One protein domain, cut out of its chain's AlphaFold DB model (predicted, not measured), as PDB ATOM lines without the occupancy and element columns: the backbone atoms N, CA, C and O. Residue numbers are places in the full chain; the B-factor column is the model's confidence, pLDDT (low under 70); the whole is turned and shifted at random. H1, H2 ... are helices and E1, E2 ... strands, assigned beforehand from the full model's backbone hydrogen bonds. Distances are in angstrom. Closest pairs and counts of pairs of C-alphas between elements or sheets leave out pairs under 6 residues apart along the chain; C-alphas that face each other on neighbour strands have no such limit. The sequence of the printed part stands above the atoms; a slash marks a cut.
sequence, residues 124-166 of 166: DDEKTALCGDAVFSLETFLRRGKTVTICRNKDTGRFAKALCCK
ATOM      1  N   ASP A 124       6.897 125.024  36.375       66.69
ATOM      2  CA  ASP A 124       7.473 125.094  37.725       66.69
ATOM      3  C   ASP A 124       8.646 126.095  37.808       66.69
ATOM      4  O   ASP A 124       8.846 126.723  38.850       66.69
ATOM      5  N   ASP A 125       9.365 126.319  36.704       73.06
ATOM      6  CA  ASP A 125      10.447 127.306  36.600       73.06
ATOM      7  C   ASP A 125       9.935 128.756  36.676       73.06
ATOM      8  O   ASP A 125      10.517 129.588  37.375       73.06
ATOM      9  N   GLU A 126       8.807 129.070  36.028       74.62
ATOM     10  CA  GLU A 126       8.190 130.404  36.086       74.62
ATOM     11  C   GLU A 126       7.617 130.675  37.483       74.62
ATOM     12  O   GLU A 126       7.771 131.765  38.047       74.62
ATOM     13  N   LYS A 127       7.024 129.649  38.102       70.00
ATOM     14  CA  LYS A 127       6.555 129.732  39.486       70.00
ATOM     15  C   LYS A 127       7.713 129.949  40.458       70.00
ATOM     16  O   LYS A 127       7.583 130.744  41.388       70.00
ATOM     17  N   THR A 128       8.844 129.289  40.235       77.19
ATOM     18  CA  THR A 128      10.050 129.453  41.056       77.19
ATOM     19  C   THR A 128      10.669 130.836  40.855       77.19
ATOM     20  O   THR A 128      11.059 131.471  41.829       77.19
ATOM     21  N   ALA A 129      10.662 131.386  39.638       79.62
ATOM     22  CA  ALA A 129      11.099 132.761  39.392       79.62
ATOM     23  C   ALA A 129      10.230 133.802  40.128       79.62
ATOM     24  O   ALA A 129      10.742 134.797  40.639       79.62
ATOM     25  N   LEU A 130       8.916 133.567  40.220       79.38
ATOM     26  CA  LEU A 130       7.968 134.489  40.859       79.38
ATOM     27  C   LEU A 130       7.897 134.356  42.383       79.38
ATOM     28  O   LEU A 130       7.647 135.342  43.079       79.38
ATOM     29  N   CYS A 131       8.057 133.142  42.902       83.56
ATOM     30  CA  CYS A 131       7.819 132.817  44.307       83.56
ATOM     31  C   CYS A 131       9.101 132.467  45.071       83.56
ATOM     32  O   CYS A 131       9.103 132.490  46.301       83.56
ATOM     33  N   GLY A 132      10.191 132.180  44.363       83.38
ATOM     34  CA  GLY A 132      11.406 131.595  44.917       83.38
ATOM     35  C   GLY A 132      11.206 130.157  45.396       83.38
ATOM     36  O   GLY A 132      10.132 129.567  45.262       83.38
ATOM     37  N   ASP A 133      12.244 129.619  46.034       82.81
ATOM     38  CA  ASP A 133      12.249 128.259  46.594       82.81
ATOM     39  C   ASP A 133      11.526 128.151  47.950       82.81
ATOM     40  O   ASP A 133      11.440 127.081  48.557       82.81
ATOM     41  N   ALA A 134      11.024 129.271  48.474       81.69
ATOM     42  CA  ALA A 134      10.393 129.313  49.781       81.69
ATOM     43  C   ALA A 134       8.991 128.689  49.749       81.69
ATOM     44  O   ALA A 134       8.185 128.923  48.848       81.69
ATOM     45  N   VAL A 135       8.666 127.916  50.787       86.88
ATOM     46  CA  VAL A 135       7.331 127.332  50.949       86.88
ATOM     47  C   VAL A 135       6.404 128.374  51.570       86.88
ATOM     48  O   VAL A 135       6.659 128.865  52.671       86.88
ATOM     49  N   PHE A 136       5.318 128.714  50.880       91.06
ATOM     50  CA  PHE A 136       4.284 129.611  51.393       91.06
ATOM     51  C   PHE A 136       2.996 128.842  51.658       91.06
ATOM     52  O   PHE A 136       2.624 127.947  50.899       91.06
ATOM     53  N   SER A 137       2.305 129.212  52.731       90.62
ATOM     54  CA  SER A 137       1.016 128.636  53.100       90.62
ATOM     55  C   SER A 137      -0.061 129.709  53.117       90.62
ATOM     56  O   SER A 137       0.185 130.857  53.502       90.62
ATOM     57  N   LEU A 138      -1.268 129.316  52.714       93.44
ATOM     58  CA  LEU A 138      -2.436 130.173  52.813       93.44
ATOM     59  C   LEU A 138      -2.843 130.295  54.286       93.44
ATOM     60  O   LEU A 138      -3.106 129.294  54.954       93.44
ATOM     61  N   GLU A 139      -2.914 131.518  54.796       90.56
ATOM     62  CA  GLU A 139      -3.374 131.806  56.151       90.56
ATOM     63  C   GLU A 139      -4.600 132.710  56.077       90.56
ATOM     64  O   GLU A 139      -4.622 133.700  55.344       90.56
ATOM     65  N   THR A 140      -5.651 132.350  56.813       91.56
ATOM     66  CA  THR A 140      -6.903 133.107  56.847       91.56
ATOM     67  C   THR A 140      -7.222 133.491  58.281       91.56
ATOM     68  O   THR A 140      -7.300 132.630  59.154       91.56
ATOM     69  N   PHE A 141      -7.420 134.783  58.525       89.44
ATOM     70  CA  PHE A 141      -7.734 135.315  59.848       89.44
ATOM     71  C   PHE A 141      -8.704 136.494  59.758       89.44
ATOM     72  O   PHE A 141      -8.914 137.083  58.699       89.44
ATOM     73  N   LEU A 142      -9.322 136.849  60.884       91.19
ATOM     74  CA  LEU A 142     -10.243 137.981  60.959       91.19
ATOM     75  C   LEU A 142      -9.490 139.266  61.312       91.19
ATOM     76  O   LEU A 142      -8.841 139.354  62.351       91.19
ATOM     77  N   ARG A 143      -9.644 140.309  60.491       87.81
ATOM     78  CA  ARG A 143      -9.174 141.668  60.782       87.81
ATOM     79  C   ARG A 143     -10.343 142.640  60.697       87.81
ATOM     80  O   ARG A 143     -10.952 142.798  59.644       87.81
ATOM     81  N   ARG A 144     -10.661 143.314  61.810       91.25
ATOM     82  CA  ARG A 144     -11.793 144.265  61.905       91.25
ATOM     83  C   ARG A 144     -13.131 143.648  61.449       91.25
ATOM     84  O   ARG A 144     -13.902 144.289  60.740       91.25
ATOM     85  N   GLY A 145     -13.370 142.388  61.819       91.38
ATOM     86  CA  GLY A 145     -14.578 141.640  61.449       91.38
ATOM     87  C   GLY A 145     -14.637 141.185  59.987       91.38
ATOM     88  O   GLY A 145     -15.658 140.653  59.568       91.38
ATOM     89  N   LYS A 146     -13.566 141.381  59.207       89.06
ATOM     90  CA  LYS A 146     -13.456 140.893  57.830       89.06
ATOM     91  C   LYS A 146     -12.461 139.747  57.758       89.06
ATOM     92  O   LYS A 146     -11.388 139.826  58.353       89.06
ATOM     93  N   THR A 147     -12.805 138.713  57.005       92.94
ATOM     94  CA  THR A 147     -11.882 137.629  56.677       92.94
ATOM     95  C   THR A 147     -10.810 138.161  55.737       92.94
ATOM     96  O   THR A 147     -11.118 138.721  54.687       92.94
ATOM     97  N   VAL A 148      -9.556 138.017  56.142       92.94
ATOM     98  CA  VAL A 148      -8.381 138.352  55.350       92.94
ATOM     99  C   VAL A 148      -7.636 137.058  55.086       92.94
ATOM    100  O   VAL A 148      -7.318 136.322  56.019       92.94
ATOM    101  N   THR A 149      -7.355 136.807  53.815       91.88
ATOM    102  CA  THR A 149      -6.571 135.662  53.365       91.88
ATOM    103  C   THR A 149      -5.260 136.177  52.795       91.88
ATOM    104  O   THR A 149      -5.249 137.071  51.952       91.88
ATOM    105  N   ILE A 150      -4.154 135.634  53.287       92.50
ATOM    106  CA  ILE A 150      -2.799 136.011  52.892       92.50
ATOM    107  C   ILE A 150      -2.004 134.771  52.514       92.50
ATOM    108  O   ILE A 150      -2.294 133.663  52.963       92.50
ATOM    109  N   CYS A 151      -0.962 134.984  51.719       93.88
ATOM    110  CA  CYS A 151       0.035 133.973  51.433       93.88
ATOM    111  C   CYS A 151       1.318 134.312  52.191       93.88
ATOM    112  O   CYS A 151       1.910 135.365  51.941       93.88
ATOM    113  N   ARG A 152       1.712 133.473  53.158       91.81
ATOM    114  CA  ARG A 152       2.825 133.766  54.073       91.81
ATOM    115  C   ARG A 152       3.709 132.546  54.302       91.81
ATOM    116  O   ARG A 152       3.220 131.428  54.457       91.81
ATOM    117  N   ASN A 153       5.018 132.761  54.341       90.38
ATOM    118  CA  ASN A 153       5.980 131.756  54.776       90.38
ATOM    119  C   ASN A 153       6.013 131.748  56.314       90.38
ATOM    120  O   ASN A 153       6.216 132.794  56.935       90.38
ATOM    121  N   LYS A 154       5.780 130.584  56.930       84.81
ATOM    122  CA  LYS A 154       5.644 130.463  58.393       84.81
ATOM    123  C   LYS A 154       6.959 130.670  59.142       84.81
ATOM    124  O   LYS A 154       6.930 131.164  60.264       84.81
ATOM    125  N   ASP A 155       8.079 130.333  58.512       84.19
ATOM    126  CA  ASP A 155       9.397 130.362  59.146       84.19
ATOM    127  C   ASP A 155       9.980 131.781  59.164       84.19
ATOM    128  O   ASP A 155      10.470 132.260  60.183       84.19
ATOM    129  N   THR A 156       9.877 132.486  58.037       86.25
ATOM    130  CA  THR A 156      10.452 133.828  57.828       86.25
ATOM    131  C   THR A 156       9.446 134.957  58.035       86.25
ATOM    132  O   THR A 156       9.820 136.121  58.136       86.25
ATOM    133  N   GLY A 157       8.150 134.645  58.027       85.19
ATOM    134  CA  GLY A 157       7.081 135.629  58.117       85.19
ATOM    135  C   GLY A 157       6.843 136.455  56.847       85.19
ATOM    136  O   GLY A 157       5.958 137.312  56.879       85.19
ATOM    137  N   ARG A 158       7.577 136.207  55.752       87.12
ATOM    138  CA  ARG A 158       7.447 136.931  54.476       87.12
ATOM    139  C   ARG A 158       6.106 136.667  53.793       87.12
ATOM    140  O   ARG A 158       5.611 135.541  53.809       87.12
ATOM    141  N   PHE A 159       5.563 137.694  53.143       90.06
ATOM    142  CA  PHE A 159       4.349 137.601  52.330       90.06
ATOM    143  C   PHE A 159       4.686 137.378  50.853       90.06
ATOM    144  O   PHE A 159       5.699 137.876  50.368       90.06
ATOM    145  N   ALA A 160       3.810 136.674  50.140       89.69
ATOM    146  CA  ALA A 160       3.906 136.457  48.700       89.69
ATOM    147  C   ALA A 160       2.550 136.659  48.005       89.69
ATOM    148  O   ALA A 160       1.516 136.852  48.651       89.69
ATOM    149  N   LYS A 161       2.552 136.614  46.668       87.12
ATOM    150  CA  LYS A 161       1.317 136.579  45.872       87.12
ATOM    151  C   LYS A 161       0.566 135.268  46.128       87.12
ATOM    152  O   LYS A 161       1.183 134.239  46.384       87.12
ATOM    153  N   ALA A 162      -0.761 135.282  46.001       84.00
ATOM    154  CA  ALA A 162      -1.601 134.105  46.261       84.00
ATOM    155  C   ALA A 162      -1.217 132.871  45.417       84.00
ATOM    156  O   ALA A 162      -1.295 131.753  45.912       84.00
ATOM    157  N   LEU A 163      -0.724 133.075  44.188       85.69
ATOM    158  CA  LEU A 163      -0.238 132.011  43.294       85.69
ATOM    159  C   LEU A 163       0.975 131.233  43.842       85.69
ATOM    160  O   LEU A 163       1.244 130.107  43.416       85.69
ATOM    161  N   CYS A 164       1.698 131.821  44.800       85.94
ATOM    162  CA  CYS A 164       2.849 131.210  45.456       85.94
ATOM    163  C   CYS A 164       2.466 130.252  46.581       85.94
ATOM    164  O   CYS A 164       3.294 129.447  47.006       85.94
ATOM    165  N   CYS A 165       1.224 130.317  47.053       88.00
ATOM    166  CA  CYS A 165       0.740 129.403  48.069       88.00
ATOM    167  C   CYS A 165       0.400 128.047  47.459       88.00
ATOM    168  O   CYS A 165      -0.154 127.966  46.359       88.00
ATOM    169  N   LYS A 166       0.769 126.992  48.183       74.06
ATOM    170  CA  LYS A 166       0.396 125.609  47.889       74.06
ATOM    171  C   LYS A 166      -0.607 125.116  48.925       74.06
ATOM    172  O   LYS A 166      -0.506 125.555  50.096       74.06
TER     173      LYS A 166
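This is residues 124 to 166 of the 166 residues of the protein "Lss protein" of Symbiodinium natans (UniProt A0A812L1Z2). This is a long two-stranded hairpin, E1 and E2, whose turn sticks out at one end of a rod, with the short helix H1 at the other end. Beyond E2 the last stretch, residues 153 to 166, loops out and folds back at the open end of the hairpin, where residues 159 to 160 pair with residues 151 to 152. The printed part has 43 residues, with one named helix and two named strands in the order H1, E1, E2; the sheet, E1 - E2, is antiparallel and the class is mixed, helices and strands. It is only just loose, close to compact, with a radius of gyration of the C-alphas of 11.4 A and spans of 38 by 18 by 12 A.

Start at H1, residues 124 to 131, where every O i to N i+4 pair is within hydrogen-bond range. A tight link of 5 residues leads to E1, residues 137 to 143, and a tight link of 2 residues joins E1 to E2, residues 146 to 152. E1 and E2 form a hairpin, antiparallel at 152 degrees between their directions. Look at N 139 and O 150, 2.9 A apart, and N 148 and O 141, 2.8 A apart, both within hydrogen-bond range. The C-alphas of Thr 140 and Thr 149 face each other at 4.3 A. H1 and E2 are apart.

Find C-alpha 124 at (7.473, 125.094, 37.725); from there H1 runs 10.2 A to C-alpha 131. E1 begins at C-alpha 137, (1.016, 128.636, 53.100), and runs 18.2 A. E2, also 18.2 A long, ends at C-alpha 152, (2.825, 133.766, 54.073).

The two C-alphas farthest apart are those of Asp 125 and Gly 145, at 38.1 A. Residues 142 to 147 stand free. The printed part has no cut and ends at the chain's last residue, Lys 166. Its mean pLDDT is 85.9, and residue 124 is under 70.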